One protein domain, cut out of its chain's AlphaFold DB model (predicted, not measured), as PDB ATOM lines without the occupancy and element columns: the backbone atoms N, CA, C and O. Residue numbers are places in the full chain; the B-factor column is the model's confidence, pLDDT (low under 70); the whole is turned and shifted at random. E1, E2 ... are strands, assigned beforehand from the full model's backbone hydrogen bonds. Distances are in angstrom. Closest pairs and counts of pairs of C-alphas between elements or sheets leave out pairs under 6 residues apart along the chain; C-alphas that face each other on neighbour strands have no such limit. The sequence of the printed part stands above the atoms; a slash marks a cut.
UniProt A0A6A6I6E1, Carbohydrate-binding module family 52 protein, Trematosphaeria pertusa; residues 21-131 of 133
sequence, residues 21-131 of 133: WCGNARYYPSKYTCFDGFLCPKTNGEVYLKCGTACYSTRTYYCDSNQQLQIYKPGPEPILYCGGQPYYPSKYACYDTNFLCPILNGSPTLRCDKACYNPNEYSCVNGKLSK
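AT A GLANCE: This is residues 21 to 131 of the 133 residues of the protein "Carbohydrate-binding module family 52 protein" of Trematosphaeria pertusa (UniProt A0A6A6I6E1). Two rows of small, two-stranded hairpins lie side by side: E1, E2-E3, E4-E5 and E6-E7 follow one another along the longest axis, residues 72 to 79 fold the backbone round at the far end, and E8-E9, E10-E11, E12-E13 and E14-E15 come back beside them. The printed part has 111 residues with fifteen named strands, E1 to E15 in order, and no named helix. The class is all strand, though under half of the residues, 53, are in named strands; the seven two-stranded sheets are antiparallel. The whole is compact, with a radius of gyration of the C-alphas of 13.5 A and spans of 39 by 27 by 26 A.

HOW THE PARTS SIT: Start at E1, residues 25 to 27, which pairs with no named strand; residues 21 to 22 pair with its residues 25 to 26, antiparallel. E1 meets E2, residues 32 to 35, only through their link. E2 forms a hairpin with E3, residues 38 to 43; look for N 33 and O 40, 2.8 A apart. Next comes the hairpin of E4, residues 49 to 51, and E5, residues 54 to 56, with N 51 and O 54 at 2.8 A. The closest C-alphas of E3 and E5 are those of Cys 40 and Cys 55, 5.6 A apart. In the hairpin of E6, residues 61 to 63, and E7, residues 69 to 71, N 62 and O 70 are 2.8 A apart; the closest C-alphas of E4 and E6, Cys 51 and Cys 63, are 5.5 A apart. E7 and E8, residues 80 to 82, are apart. E8 and E9, residues 85 to 87, form a hairpin with N 82 and O 85 at 2.9 A. In the hairpin of E10, residues 92 to 95, and E11, residues 99 to 104, N 93 and O 101 are 2.8 A apart; E8 and E10 come closest at C-alphas Cys 82 and Cys 94, 5.7 A. E4 and E10 are only just apart, closest 8.4 A. The hairpin of E12, residues 110 to 112, and E13, residues 115 to 117, has N 112 and O 115 at 2.8 A; Cys 101 of E11 and Cys 116 of E13 have the closest C-alphas, 5.7 A apart. The last hairpin, E14, residues 123 to 125, and E15, residues 128 to 130, has N 125 and O 128 at 2.9 A; E12 and E14 come closest at C-alphas Cys 112 and Cys 124, 5.7 A.

IN THESE COORDINATES: Find C-alpha 25 at (106.917, -47.573, 39.924), where E1 begins. The longest strands by residues are E3, 16.0 A, and E11, 15.9 A; E2 measures 9.8 A and E10 9.7 A. E15 ends at C-alpha 130, (92.494, -45.243, 26.614).

THE WHOLE: The C-alphas farthest apart, Asn 24 and Gly 75, are 41.0 A apart, while those of Trp 21 and Lys 131 are 16.0 A apart. The printed part has no cut and no long link; E7 to E8 is short, the others tight. Its mean pLDDT is 92.6, and no printed residue is under 70.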
ATOM      1  N   TRP A  21     102.243 -44.835  35.737       90.25
ATOM      2  CA  TRP A  21     102.460 -45.154  37.152       90.25
ATOM      3  C   TRP A  21     101.666 -46.384  37.608       90.25
ATOM      4  O   TRP A  21     100.484 -46.520  37.306       90.25
ATOM      5  N   CYS A  22     102.311 -47.235  38.403       92.06
ATOM      6  CA  CYS A  22     101.699 -48.299  39.189       92.06
ATOM      7  C   CYS A  22     102.255 -48.241  40.613       92.06
ATOM      8  O   CYS A  22     103.400 -48.626  40.857       92.06
ATOM      9  N   GLY A  23     101.471 -47.705  41.552       91.50
ATOM     10  CA  GLY A  23     101.992 -47.370  42.877       91.50
ATOM     11  C   GLY A  23     103.182 -46.412  42.749       91.50
ATOM     12  O   GLY A  23     103.048 -45.338  42.170       91.50
ATOM     13  N   ASN A  24     104.355 -46.837  43.224       94.19
ATOM     14  CA  ASN A  24     105.586 -46.036  43.207       94.19
ATOM     15  C   ASN A  24     106.530 -46.361  42.035       94.19
ATOM     16  O   ASN A  24     107.660 -45.876  42.012       94.19
ATOM     17  N   ALA A  25     106.105 -47.186  41.075       94.94
ATOM     18  CA  ALA A  25     106.917 -47.573  39.924       94.94
ATOM     19  C   ALA A  25     106.335 -47.023  38.618       94.94
ATOM     20  O   ALA A  25     105.118 -46.969  38.439       94.94
ATOM     21  N   ARG A  26     107.216 -46.661  37.679       93.69
ATOM     22  CA  ARG A  26     106.839 -46.400  36.284       93.69
ATOM     23  C   ARG A  26     107.033 -47.666  35.460       93.69
ATOM     24  O   ARG A  26     108.048 -48.342  35.615       93.69
ATOM     25  N   TYR A  27     106.085 -47.976  34.584       92.38
ATOM     26  CA  TYR A  27     106.118 -49.178  33.753       92.38
ATOM     27  C   TYR A  27     105.614 -48.898  32.338       92.38
ATOM     28  O   TYR A  27     104.873 -47.940  32.121       92.38
ATOM     29  N   TYR A  28     106.020 -49.749  31.396       91.06
ATOM     30  CA  TYR A  28     105.478 -49.794  30.038       91.06
ATOM     31  C   TYR A  28     104.227 -50.677  30.026       91.06
ATOM     32  O   TYR A  28     104.348 -51.878  30.321       91.06
ATOM     33  N   PRO A  29     103.036 -50.139  29.723       88.62
ATOM     34  CA  PRO A  29     101.816 -50.922  29.566       88.62
ATOM     35  C   PRO A  29     101.927 -52.130  28.632       88.62
ATOM     36  O   PRO A  29     101.279 -53.137  28.891       88.62
ATOM     37  N   SER A  30     102.785 -52.131  27.615       88.12
ATOM     38  CA  SER A  30     103.045 -53.293  26.755       88.12
ATOM     39  C   SER A  30     103.784 -54.433  27.466       88.12
ATOM     40  O   SER A  30     103.748 -55.576  27.006       88.12
ATOM     41  N   LYS A  31     104.449 -54.149  28.594       92.94
ATOM     42  CA  LYS A  31     105.282 -55.102  29.344       92.94
ATOM     43  C   LYS A  31     104.674 -55.559  30.655       92.94
ATOM     44  O   LYS A  31     105.012 -56.650  31.108       92.94
ATOM     45  N   TYR A  32     103.804 -54.761  31.265       94.56
ATOM     46  CA  TYR A  32     103.203 -55.101  32.550       94.56
ATOM     47  C   TYR A  32     101.732 -54.711  32.620       94.56
ATOM     48  O   TYR A  32     101.239 -53.844  31.903       94.56
ATOM     49  N   THR A  33     101.045 -55.356  33.544       92.50
ATOM     50  CA  THR A  33      99.731 -54.987  34.045       92.50
ATOM     51  C   THR A  33      99.883 -54.508  35.485       92.50
ATOM     52  O   THR A  33     100.658 -55.090  36.243       92.50
ATOM     53  N   CYS A  34      99.144 -53.471  35.875       92.62
ATOM     54  CA  CYS A  34      99.131 -52.960  37.243       92.62
ATOM     55  C   CYS A  34      97.893 -53.441  38.014       92.62
ATOM     56  O   CYS A  34      96.775 -53.297  37.525       92.62
ATOM     57  N   PHE A  35      98.096 -53.947  39.231       92.62
ATOM     58  CA  PHE A  35      97.053 -54.386  40.160       92.62
ATOM     59  C   PHE A  35      97.320 -53.822  41.563       92.62
ATOM     60  O   PHE A  35      98.116 -54.381  42.320       92.62
ATOM     61  N   ASP A  36      96.677 -52.710  41.923       89.06
ATOM     62  CA  ASP A  36      96.843 -52.049  43.232       89.06
ATOM     63  C   ASP A  36      98.316 -51.788  43.598       89.06
ATOM     64  O   ASP A  36      98.791 -52.144  44.674       89.06
ATOM     65  N   GLY A  37      99.085 -51.235  42.655       92.12
ATOM     66  CA  GLY A  37     100.518 -50.982  42.840       92.12
ATOM     67  C   GLY A  37     101.421 -52.211  42.678       92.12
ATOM     68  O   GLY A  37     102.637 -52.089  42.801       92.12
ATOM     69  N   PHE A  38     100.857 -53.380  42.371       95.12
ATOM     70  CA  PHE A  38     101.603 -54.601  42.082       95.12
ATOM     71  C   PHE A  38     101.680 -54.840  40.571       95.12
ATOM     72  O   PHE A  38     100.655 -54.922  39.894       95.12
ATOM     73  N   LEU A  39     102.896 -54.947  40.036       96.12
ATOM     74  CA  LEU A  39     103.130 -55.155  38.610       96.12
ATOM     75  C   LEU A  39     103.204 -56.645  38.281       96.12
ATOM     76  O   LEU A  39     104.060 -57.351  38.812       96.12
ATOM     77  N   CYS A  40     102.366 -57.097  37.347       97.06
ATOM     78  CA  CYS A  40     102.476 -58.422  36.747       97.06
ATOM     79  C   CYS A  40     102.955 -58.356  35.300       97.06
ATOM     80  O   CYS A  40     102.462 -57.526  34.538       97.06
ATOM     81  N   PRO A  41     103.917 -59.203  34.901       96.19
ATOM     82  CA  PRO A  41     104.501 -59.139  33.572       96.19
ATOM     83  C   PRO A  41     103.526 -59.619  32.497       96.19
ATOM     84  O   PRO A  41     102.658 -60.461  32.728       96.19
ATOM     85  N   LYS A  42     103.731 -59.109  31.287       94.25
ATOM     86  CA  LYS A  42     103.204 -59.679  30.055       94.25
ATOM     87  C   LYS A  42     104.332 -60.444  29.373       94.25
ATOM     88  O   LYS A  42     105.304 -59.840  28.919       94.25
ATOM     89  N   THR A  43     104.215 -61.764  29.296       91.56
ATOM     90  CA  THR A  43     105.274 -62.631  28.754       91.56
ATOM     91  C   THR A  43     104.804 -63.233  27.442       91.56
ATOM     92  O   THR A  43     103.811 -63.948  27.417       91.56
ATOM     93  N   ASN A  44     105.496 -62.946  26.335       87.69
ATOM     94  CA  ASN A  44     105.123 -63.436  24.997       87.69
ATOM     95  C   ASN A  44     103.647 -63.164  24.626       87.69
ATOM     96  O   ASN A  44     102.985 -64.000  24.018       87.69
ATOM     97  N   GLY A  45     103.120 -62.001  25.028       84.56
ATOM     98  CA  GLY A  45     101.724 -61.602  24.796       84.56
ATOM     99  C   GLY A  45     100.707 -62.204  25.774       84.56
ATOM    100  O   GLY A  45      99.540 -61.810  25.759       84.56
ATOM    101  N   GLU A  46     101.131 -63.116  26.649       92.44
ATOM    102  CA  GLU A  46     100.302 -63.631  27.730       92.44
ATOM    103  C   GLU A  46     100.212 -62.622  28.874       92.44
ATOM    104  O   GLU A  46     101.224 -62.128  29.375       92.44
ATOM    105  N   VAL A  47      98.985 -62.350  29.307       95.06
ATOM    106  CA  VAL A  47      98.676 -61.447  30.413       95.06
ATOM    107  C   VAL A  47      98.634 -62.250  31.705       95.06
ATOM    108  O   VAL A  47      97.783 -63.127  31.859       95.06
ATOM    109  N   TYR A  48      99.525 -61.933  32.641       96.25
ATOM    110  CA  TYR A  48      99.524 -62.557  33.960       96.25
ATOM    111  C   TYR A  48      98.604 -61.768  34.892       96.25
ATOM    112  O   TYR A  48      98.607 -60.534  34.889       96.25
ATOM    113  N   LEU A  49      97.828 -62.487  35.701       96.31
ATOM    114  CA  LEU A  49      96.973 -61.912  36.738       96.31
ATOM    115  C   LEU A  49      97.666 -61.958  38.096       96.31
ATOM    116  O   LEU A  49      98.589 -62.745  38.302       96.31
ATOM    117  N   LYS A  50      97.202 -61.131  39.034       96.25
ATOM    118  CA  LYS A  50      97.646 -61.152  40.431       96.25
ATOM    119  C   LYS A  50      96.815 -62.147  41.246       96.25
ATOM    120  O   LYS A  50      95.592 -62.155  41.151       96.25
ATOM    121  N   CYS A  51      97.479 -62.935  42.084       95.62
ATOM    122  CA  CYS A  51      96.871 -63.747  43.135       95.62
ATOM    123  C   CYS A  51      97.668 -63.562  44.427       95.62
ATOM    124  O   CYS A  51      98.834 -63.956  44.490       95.62
ATOM    125  N   GLY A  52      97.079 -62.900  45.426       92.00
ATOM    126  CA  GLY A  52      97.804 -62.494  46.630       92.00
ATOM    127  C   GLY A  52      99.037 -61.653  46.271       92.00
ATOM    128  O   GLY A  52      98.912 -60.547  45.741       92.00
ATOM    129  N   THR A  53     100.230 -62.199  46.519       93.00
ATOM    130  CA  THR A  53     101.531 -61.574  46.216       93.00
ATOM    131  C   THR A  53     102.244 -62.175  45.000       93.00
ATOM    132  O   THR A  53     103.433 -61.928  44.811       93.00
ATOM    133  N   ALA A  54     101.566 -62.999  44.200       96.31
ATOM    134  CA  ALA A  54     102.142 -63.670  43.040       96.31
ATOM    135  C   ALA A  54     101.459 -63.244  41.737       96.31
ATOM    136  O   ALA A  54     100.286 -62.867  41.720       96.31
ATOM    137  N   CYS A  55     102.193 -63.361  40.632       97.31
ATOM    138  CA  CYS A  55     101.633 -63.291  39.287       97.31
ATOM    139  C   CYS A  55     101.465 -64.697  38.726       97.31
ATOM    140  O   CYS A  55     102.345 -65.539  38.909       97.31
ATOM    141  N   TYR A  56     100.376 -64.942  38.004       96.12
ATOM    142  CA  TYR A  56     100.101 -66.257  37.445       96.12
ATOM    143  C   TYR A  56      99.496 -66.205  36.047       96.12
ATOM    144  O   TYR A  56      98.788 -65.268  35.678       96.12
ATOM    145  N   SER A  57      99.765 -67.267  35.290       94.12
ATOM    146  CA  SER A  57      99.086 -67.567  34.035       94.12
ATOM    147  C   SER A  57      97.780 -68.306  34.320       94.12
ATOM    148  O   SER A  57      97.782 -69.367  34.956       94.12
ATOM    149  N   THR A  58      96.675 -67.800  33.770       92.69
ATOM    150  CA  THR A  58      95.356 -68.453  33.821       92.69
ATOM    151  C   THR A  58      95.288 -69.745  33.004       92.69
ATOM    152  O   THR A  58      94.262 -70.417  33.019       92.69
ATOM    153  N   ARG A  59      96.349 -70.103  32.264       90.50
ATOM    154  CA  ARG A  59      96.439 -71.369  31.519       90.50
ATOM    155  C   ARG A  59      96.821 -72.546  32.412       90.50
ATOM    156  O   ARG A  59      96.455 -73.676  32.108       90.50
ATOM    157  N   THR A  60      97.549 -72.277  33.493       91.94
ATOM    158  CA  THR A  60      98.129 -73.315  34.363       91.94
ATOM    159  C   THR A  60      97.583 -73.244  35.782       91.94
ATOM    160  O   THR A  60      97.444 -74.276  36.440       91.94
ATOM    161  N   TYR A  61      97.243 -72.042  36.248       94.69
ATOM    162  CA  TYR A  61      96.820 -71.810  37.620       94.69
ATOM    163  C   TYR A  61      95.505 -71.030  37.697       94.69
ATOM    164  O   TYR A  61      95.117 -70.325  36.763       94.69
ATOM    165  N   TYR A  62      94.858 -71.113  38.854       94.19
ATOM    166  CA  TYR A  62      93.771 -70.241  39.275       94.19
ATOM    167  C   TYR A  62      94.050 -69.680  40.669       94.19
ATOM    168  O   TYR A  62      94.811 -70.259  41.444       94.19
ATOM    169  N   CYS A  63      93.433 -68.543  40.982       94.31
ATOM    170  CA  CYS A  63      93.462 -67.966  42.320       94.31
ATOM    171  C   CYS A  63      92.209 -68.396  43.080       94.31
ATOM    172  O   CYS A  63      91.102 -68.172  42.589       94.31
ATOM    173  N   ASP A  64      92.370 -69.037  44.235       91.50
ATOM    174  CA  ASP A  64      91.233 -69.420  45.069       91.50
ATOM    175  C   ASP A  64      90.711 -68.253  45.931       91.50
ATOM    176  O   ASP A  64      91.258 -67.147  45.945       91.50
ATOM    177  N   SER A  65      89.625 -68.495  46.669       87.50
ATOM    178  CA  SER A  65      88.987 -67.491  47.529       87.50
ATOM    179  C   SER A  65      89.860 -67.021  48.698       87.50
ATOM    180  O   SER A  65      89.594 -65.964  49.262       87.50
ATOM    181  N   ASN A  66      90.907 -67.771  49.051       88.88
ATOM    182  CA  ASN A  66      91.875 -67.412  50.088       88.88
ATOM    183  C   ASN A  66      93.106 -66.700  49.502       88.88
ATOM    184  O   ASN A  66      94.135 -66.579  50.174       88.88
ATOM    185  N   GLN A  67      93.009 -66.244  48.248       90.62
ATOM    186  CA  GLN A  67      94.097 -65.624  47.496       90.62
ATOM    187  C   GLN A  67      95.328 -66.533  47.374       90.62
ATOM    188  O   GLN A  67      96.454 -66.043  47.280       90.62
ATOM    189  N   GLN A  68      95.124 -67.854  47.393       93.31
ATOM    190  CA  GLN A  68      96.188 -68.824  47.192       93.31
ATOM    191  C   GLN A  68      96.186 -69.315  45.753       93.31
ATOM    192  O   GLN A  68      95.144 -69.554  45.135       93.31
ATOM    193  N   LEU A  69      97.395 -69.460  45.216       95.12
ATOM    194  CA  LEU A  69      97.588 -69.952  43.868       95.12
ATOM    195  C   LEU A  69      97.416 -71.469  43.842       95.12
ATOM    196  O   LEU A  69      98.117 -72.196  44.543       95.12
ATOM    197  N   GLN A  70      96.522 -71.942  42.986       94.38
ATOM    198  CA  GLN A  70      96.235 -73.356  42.806       94.38
ATOM    199  C   GLN A  70      96.518 -73.765  41.366       94.38
ATOM    200  O   GLN A  70      96.223 -73.029  40.429       94.38
ATOM    201  N   ILE A  71      97.088 -74.950  41.173       93.31
ATOM    202  CA  ILE A  71      97.308 -75.517  39.838       93.31
ATOM    203  C   ILE A  71      96.030 -76.194  39.334       93.31
ATOM    204  O   ILE A  71      95.340 -76.871  40.105       93.31
ATOM    205  N   TYR A  72      95.727 -76.071  38.041       90.31
ATOM    206  CA  TYR A  72      94.722 -76.930  37.418       90.31
ATOM    207  C   TYR A  72      95.224 -78.375  37.433       90.31
ATOM    208  O   TYR A  72      96.168 -78.737  36.731       90.31
ATOM    209  N   LYS A  73      94.608 -79.209  38.272       84.50
ATOM    210  CA  LYS A  73      94.864 -80.651  38.298       84.50
ATOM    211  C   LYS A  73      93.936 -81.358  37.307       84.50
ATOM    212  O   LYS A  73      92.825 -80.875  37.087       84.50
ATOM    213  N   PRO A  74      94.340 -82.512  36.749       77.44
ATOM    214  CA  PRO A  74      93.424 -83.379  36.016       77.44
ATOM    215  C   PRO A  74      92.215 -83.713  36.897       77.44
ATOM    216  O   PRO A  74      92.367 -84.265  37.985       77.44
ATOM    217  N   GLY A  75      91.026 -83.327  36.447       79.25
ATOM    218  CA  GLY A  75      89.794 -83.423  37.218       79.25
ATOM    219  C   GLY A  75      88.787 -82.356  36.793       79.25
ATOM    220  O   GLY A  75      89.079 -81.554  35.902       79.25
ATOM    221  N   PRO A  76      87.589 -82.348  37.397       85.31
ATOM    222  CA  PRO A  76      86.641 -81.269  37.183       85.31
ATOM    223  C   PRO A  76      87.228 -79.962  37.722       85.31
ATOM    224  O   PRO A  76      87.720 -79.895  38.849       85.31
ATOM    225  N   GLU A  77      87.173 -78.925  36.895       89.75
ATOM    226  CA  GLU A  77      87.529 -77.574  37.299       89.75
ATOM    227  C   GLU A  77      86.645 -77.123  38.479       89.75
ATOM    228  O   GLU A  77      85.429 -77.348  38.440       89.75
ATOM    229  N   PRO A  78      87.212 -76.501  39.530       91.94
ATOM    230  CA  PRO A  78      86.412 -76.027  40.649       91.94
ATOM    231  C   PRO A  78      85.488 -74.885  40.219       91.94
ATOM    232  O   PRO A  78      85.852 -74.036  39.406       91.94
ATOM    233  N   ILE A  79      84.307 -74.830  40.834       94.75
ATOM    234  CA  ILE A  79      83.449 -73.647  40.781       94.75
ATOM    235  C   ILE A  79      83.885 -72.719  41.912       94.75
ATOM    236  O   ILE A  79      83.850 -73.098  43.083       94.75
ATOM    237  N   LEU A  80      84.292 -71.508  41.549       95.12
ATOM    238  CA  LEU A  80      84.625 -70.442  42.486       95.12
ATOM    239  C   LEU A  80      83.488 -69.423  42.541       95.12
ATOM    240  O   LEU A  80      82.583 -69.448  41.712       95.12
ATOM    241  N   TYR A  81      83.547 -68.513  43.510       95.62
ATOM    242  CA  TYR A  81      82.555 -67.455  43.675       95.62
ATOM    243  C   TYR A  81      83.223 -66.087  43.601       95.62
ATOM    244  O   TYR A  81      84.211 -65.831  44.287       95.62
ATOM    245  N   CYS A  82      82.674 -65.216  42.759       95.12
ATOM    246  CA  CYS A  82      83.017 -63.803  42.703       95.12
ATOM    247  C   CYS A  82      81.813 -63.024  43.226       95.12
ATOM    248  O   CYS A  82      80.766 -62.940  42.578       95.12
ATOM    249  N   GLY A  83      81.918 -62.546  44.459       93.19
ATOM    250  CA  GLY A  83      80.786 -62.084  45.243       93.19
ATOM    251  C   GLY A  83      79.841 -63.257  45.472       93.19
ATOM    252  O   GLY A  83      80.218 -64.256  46.075       93.19
ATOM    253  N   GLY A  84      78.620 -63.154  44.949       95.44
ATOM    254  CA  GLY A  84      77.642 -64.246  44.967       95.44
ATOM    255  C   GLY A  84      77.571 -65.064  43.675       95.44
ATOM    256  O   GLY A  84      76.777 -65.996  43.608       95.44
ATOM    257  N   GLN A  85      78.337 -64.716  42.633       96.94
ATOM    258  CA  GLN A  85      78.207 -65.363  41.327       96.94
ATOM    259  C   GLN A  85      79.185 -66.535  41.175       96.94
ATOM    260  O   GLN A  85      80.398 -66.315  41.269       96.94
ATOM    261  N   PRO A  86      78.691 -67.765  40.922       97.31
ATOM    262  CA  PRO A  86      79.554 -68.897  40.623       97.31
ATOM    263  C   PRO A  86      80.205 -68.724  39.246       97.31
ATOM    264  O   PRO A  86      79.554 -68.292  38.292       97.31
ATOM    265  N   TYR A  87      81.478 -69.088  39.121       97.19
ATOM    266  CA  TYR A  87      82.211 -69.026  37.861       97.19
ATOM    267  C   TYR A  87      83.279 -70.118  37.758       97.19
ATOM    268  O   TYR A  87      83.758 -70.653  38.759       97.19
ATOM    269  N   TYR A  88      83.671 -70.416  36.518       95.69
ATOM    270  CA  TYR A  88      84.840 -71.236  36.208       95.69
ATOM    271  C   TYR A  88      86.063 -70.327  36.012       95.69
ATOM    272  O   TYR A  88      86.005 -69.445  35.143       95.69
ATOM    273  N   PRO A  89      87.157 -70.497  36.776       94.94
ATOM    274  CA  PRO A  89      88.355 -69.664  36.648       94.94
ATOM    275  C   PRO A  89      89.073 -69.742  35.290       94.94
ATOM    276  O   PRO A  89      89.877 -68.868  34.975       94.94
ATOM    277  N   SER A  90      88.758 -70.726  34.448       93.12
ATOM    278  CA  SER A  90      89.207 -70.833  33.057       93.12
ATOM    279  C   SER A  90      88.407 -69.942  32.102       93.12
ATOM    280  O   SER A  90      88.822 -69.714  30.962       93.12
ATOM    281  N   LYS A  91      87.248 -69.439  32.548       96.31
ATOM    282  CA  LYS A  91      86.317 -68.619  31.759       96.31
ATOM    283  C   LYS A  91      86.243 -67.176  32.227       96.31
ATOM    284  O   LYS A  91      85.974 -66.309  31.400       96.31
ATOM    285  N   TYR A  92      86.484 -66.915  33.508       97.31
ATOM    286  CA  TYR A  92      86.417 -65.572  34.068       97.31
ATOM    287  C   TYR A  92      87.522 -65.320  35.094       97.31
ATOM    288  O   TYR A  92      87.915 -66.211  35.841       97.31
ATOM    289  N   ALA A  93      87.976 -64.072  35.152       95.56
ATOM    290  CA  ALA A  93      88.767 -63.520  36.240       95.56
ATOM    291  C   ALA A  93      87.858 -62.707  37.172       95.56
ATOM    292  O   ALA A  93      86.984 -61.980  36.696       95.56
ATOM    293  N   CYS A  94      88.071 -62.821  38.483       95.25
ATOM    294  CA  CYS A  94      87.356 -62.042  39.491       95.25
ATOM    295  C   CYS A  94      88.228 -60.880  39.976       95.25
ATOM    296  O   CYS A  94      89.354 -61.095  40.423       95.25
ATOM    297  N   TYR A  95      87.694 -59.664  39.916       93.31
ATOM    298  CA  TYR A  95      88.330 -58.440  40.396       93.31
ATOM    299  C   TYR A  95      87.522 -57.828  41.536       93.31
ATOM    300  O   TYR A  95      86.293 -57.922  41.558       93.31
ATOM    301  N   ASP A  96      88.227 -57.209  42.487       89.50
ATOM    302  CA  ASP A  96      87.659 -56.490  43.636       89.50
ATOM    303  C   ASP A  96      86.555 -57.267  44.357       89.50
ATOM    304  O   ASP A  96      85.556 -56.711  44.810       89.50
ATOM    305  N   THR A  97      86.737 -58.586  44.441       88.94
ATOM    306  CA  THR A  97      85.833 -59.567  45.053       88.94
ATOM    307  C   THR A  97      84.461 -59.740  44.405       88.94
ATOM    308  O   THR A  97      83.770 -60.661  44.812       88.94
ATOM    309  N   ASN A  98      84.036 -58.928  43.430       94.62
ATOM    310  CA  ASN A  98      82.652 -58.962  42.928       94.62
ATOM    311  C   ASN A  98      82.465 -58.602  41.443       94.62
ATOM    312  O   ASN A  98      81.324 -58.478  40.995       94.62
ATOM    313  N   PHE A  99      83.542 -58.431  40.680       96.31
ATOM    314  CA  PHE A  99      83.472 -58.048  39.275       96.31
ATOM    315  C   PHE A  99      84.110 -59.114  38.384       96.31
ATOM    316  O   PHE A  99      85.322 -59.327  38.420       96.31
ATOM    317  N   LEU A 100      83.292 -59.784  37.574       97.50
ATOM    318  CA  LEU A 100      83.751 -60.819  36.651       97.50
ATOM    319  C   LEU A 100      84.118 -60.217  35.297       97.50
ATOM    320  O   LEU A 100      83.307 -59.544  34.664       97.50
ATOM    321  N   CYS A 101      85.314 -60.547  34.821       97.88
ATOM    322  CA  CYS A 101      85.741 -60.271  33.459       97.88
ATOM    323  C   CYS A 101      86.027 -61.560  32.699       97.88
ATOM    324  O   CYS A 101      86.662 -62.461  33.247       97.88
ATOM    325  N   PRO A 102      85.588 -61.671  31.436       97.88
ATOM    326  CA  PRO A 102      85.774 -62.886  30.663       97.88
ATOM    327  C   PRO A 102      87.243 -63.109  30.292       97.88
ATOM    328  O   PRO A 102      88.010 -62.174  30.042       97.88
ATOM    329  N   ILE A 103      87.620 -64.377  30.192       96.12
ATOM    330  CA  ILE A 103      88.865 -64.821  29.573       96.12
ATOM    331  C   ILE A 103      88.556 -65.113  28.104       96.12
ATOM    332  O   ILE A 103      87.803 -66.031  27.782       96.12
ATOM    333  N   LEU A 104      89.132 -64.320  27.201       94.00
ATOM    334  CA  LEU A 104      88.898 -64.406  25.761       94.00
ATOM    335  C   LEU A 104      90.090 -65.086  25.091       94.00
ATOM    336  O   LEU A 104      91.224 -64.630  25.215       94.00
ATOM    337  N   ASN A 105      89.851 -66.198  24.389       89.38
ATOM    338  CA  ASN A 105      90.900 -66.978  23.711       89.38
ATOM    339  C   ASN A 105      92.086 -67.339  24.634       89.38
ATOM    340  O   ASN A 105      93.251 -67.280  24.240       89.38
ATOM    341  N   GLY A 106      91.788 -67.670  25.895       87.88
ATOM    342  CA  GLY A 106      92.794 -67.995  26.913       87.88
ATOM    343  C   GLY A 106      93.582 -66.795  27.450       87.88
ATOM    344  O   GLY A 106      94.520 -67.001  28.215       87.88
ATOM    345  N   SER A 107      93.221 -65.569  27.065       92.31
ATOM    346  CA  SER A 107      93.805 -64.330  27.585       92.31
ATOM    347  C   SER A 107      92.792 -63.616  28.482       92.31
ATOM    348  O   SER A 107      91.675 -63.335  28.038       92.31
ATOM    349  N   PRO A 108      93.129 -63.329  29.746       96.31
ATOM    350  CA  PRO A 108      92.208 -62.639  30.632       96.31
ATOM    351  C   PRO A 108      92.012 -61.185  30.199       96.31
ATOM    352  O   PRO A 108      92.973 -60.478  29.887       96.31
ATOM    353  N   THR A 109      90.759 -60.726  30.211       97.19
ATOM    354  CA  THR A 109      90.467 -59.289  30.173       97.19
ATOM    355  C   THR A 109      90.602 -58.691  31.572       97.19
ATOM    356  O   THR A 109      90.463 -59.384  32.588       97.19
ATOM    357  N   LEU A 110      90.919 -57.403  31.631       96.00
ATOM    358  CA  LEU A 110      91.118 -56.672  32.880       96.00
ATOM    359  C   LEU A 110      89.962 -55.718  33.138       96.00
ATOM    360  O   LEU A 110      89.340 -55.230  32.196       96.00
ATOM    361  N   ARG A 111      89.711 -55.410  34.410       95.31
ATOM    362  CA  ARG A 111      88.725 -54.405  34.803       95.31
ATOM    363  C   ARG A 111      89.252 -52.989  34.547       95.31
ATOM    364  O   ARG A 111      90.370 -52.654  34.925       95.31
ATOM    365  N   CYS A 112      88.412 -52.144  33.964       94.00
ATOM    366  CA  CYS A 112      88.563 -50.696  33.934       94.00
ATOM    367  C   CYS A 112      87.230 -50.053  34.327       94.00
ATOM    368  O   CYS A 112      86.295 -50.010  33.527       94.00
ATOM    369  N   ASP A 113      87.132 -49.613  35.584       92.81
ATOM    370  CA  ASP A 113      85.888 -49.147  36.211       92.81
ATOM    371  C   ASP A 113      84.731 -50.157  36.056       92.81
ATOM    372  O   ASP A 113      84.706 -51.176  36.751       92.81
ATOM    373  N   LYS A 114      83.787 -49.907  35.143       93.69
ATOM    374  CA  LYS A 114      82.614 -50.761  34.890       93.69
ATOM    375  C   LYS A 114      82.752 -51.650  33.655       93.69
ATOM    376  O   LYS A 114      81.800 -52.340  33.303       93.69
ATOM    377  N   ALA A 115      83.900 -51.622  32.983       95.50
ATOM    378  CA  ALA A 115      84.145 -52.372  31.758       95.50
ATOM    379  C   ALA A 115      85.269 -53.396  31.931       95.50
ATOM    380  O   ALA A 115      86.145 -53.249  32.782       95.50
ATOM    381  N   CYS A 116      85.266 -54.406  31.066       97.38
ATOM    382  CA  CYS A 116      86.413 -55.276  30.847       97.38
ATOM    383  C   CYS A 116      87.112 -54.872  29.547       97.38
ATOM    384  O   CYS A 116      86.442 -54.518  28.578       97.38
ATOM    385  N   TYR A 117      88.440 -54.947  29.506       95.94
ATOM    386  CA  TYR A 117      89.219 -54.631  28.309       95.94
ATOM    387  C   TYR A 117      90.327 -55.643  28.047       95.94
ATOM    388  O   TYR A 117      90.852 -56.266  28.971       95.94
ATOM    389  N   ASN A 118      90.697 -55.788  26.774       94.69
ATOM    390  CA  ASN A 118      91.891 -56.525  26.383       94.69
ATOM    391  C   ASN A 118      93.125 -55.631  26.609       94.69
ATOM    392  O   ASN A 118      93.283 -54.635  25.897       94.69
ATOM    393  N   PRO A 119      94.021 -55.958  27.554       92.38
ATOM    394  CA  PRO A 119      95.177 -55.117  27.849       92.38
ATOM    395  C   PRO A 119      96.279 -55.177  26.789       92.38
ATOM    396  O   PRO A 119      97.277 -54.473  26.923       92.38
ATOM    397  N   ASN A 120      96.135 -56.013  25.760       90.12
ATOM    398  CA  ASN A 120      96.994 -55.978  24.577       90.12
ATOM    399  C   ASN A 120      96.507 -54.964  23.527       90.12
ATOM    400  O   ASN A 120      97.244 -54.658  22.597       90.12
ATOM    401  N   GLU A 121      95.286 -54.441  23.671       90.69
ATOM    402  CA  GLU A 121      94.667 -53.512  22.713       90.69
ATOM    403  C   GLU A 121      94.337 -52.151  23.326       90.69
ATOM    404  O   GLU A 121      94.303 -51.155  22.614       90.69
ATOM    405  N   TYR A 122      94.084 -52.096  24.633       91.12
ATOM    406  CA  TYR A 122      93.689 -50.881  25.339       91.12
ATOM    407  C   TYR A 122      94.468 -50.736  26.639       91.12
ATOM    408  O   TYR A 122      95.064 -51.685  27.148       91.12
ATOM    409  N   SER A 123      94.427 -49.532  27.201       87.81
ATOM    410  CA  SER A 123      94.937 -49.238  28.540       87.81
ATOM    411  C   SER A 123      93.829 -48.662  29.416       87.81
ATOM    412  O   SER A 123      92.842 -48.134  28.909       87.81
ATOM    413  N   CYS A 124      93.985 -48.765  30.735       88.56
ATOM    414  CA  CYS A 124      93.084 -48.139  31.699       88.56
ATOM    415  C   CYS A 124      93.847 -47.073  32.481       88.56
ATOM    416  O   CYS A 124      94.785 -47.389  33.209       88.56
ATOM    417  N   VAL A 125      93.444 -45.814  32.332       84.06
ATOM    418  CA  VAL A 125      94.068 -44.673  33.008       84.06
ATOM    419  C   VAL A 125      92.986 -43.940  33.786       84.06
ATOM    420  O   VAL A 125      91.998 -43.493  33.208       84.06
ATOM    421  N   ASN A 126      93.154 -43.832  35.107       83.81
ATOM    422  CA  ASN A 126      92.189 -43.183  36.008       83.81
ATOM    423  C   ASN A 126      90.748 -43.708  35.834       83.81
ATOM    424  O   ASN A 126      89.796 -42.931  35.759       83.81
ATOM    425  N   GLY A 127      90.598 -45.031  35.699       86.81
ATOM    426  CA  GLY A 127      89.299 -45.686  35.510       86.81
ATOM    427  C   GLY A 127      88.671 -45.483  34.127       86.81
ATOM    428  O   GLY A 127      87.510 -45.826  33.934       86.81
ATOM    429  N   LYS A 128      89.405 -44.928  33.153       90.06
ATOM    430  CA  LYS A 128      88.917 -44.721  31.786       90.06
ATOM    431  C   LYS A 128      89.743 -45.509  30.784       90.06
ATOM    432  O   LYS A 128      90.972 -45.519  30.851       90.06
ATOM    433  N   LEU A 129      89.049 -46.128  29.830       91.25
ATOM    434  CA  LEU A 129      89.699 -46.760  28.691       91.25
ATOM    435  C   LEU A 129      90.408 -45.706  27.848       91.25
ATOM    436  O   LEU A 129      89.854 -44.655  27.526       91.25
ATOM    437  N   SER A 130      91.638 -46.024  27.486       86.19
ATOM    438  CA  SER A 130      92.494 -45.243  26.614       86.19
ATOM    439  C   SER A 130      92.994 -46.131  25.481       86.19
ATOM    440  O   SER A 130      92.991 -47.364  25.576       86.19
ATOM    441  N   LYS A 131      93.471 -45.482  24.417       83.94
ATOM    442  CA  LYS A 131      94.330 -46.127  23.421       83.94
ATOM    443  C   LYS A 131      95.515 -46.809  24.123       83.94
ATOM    444  O   LYS A 131      95.882 -46.368  25.219       83.94
TER     445      LYS A 131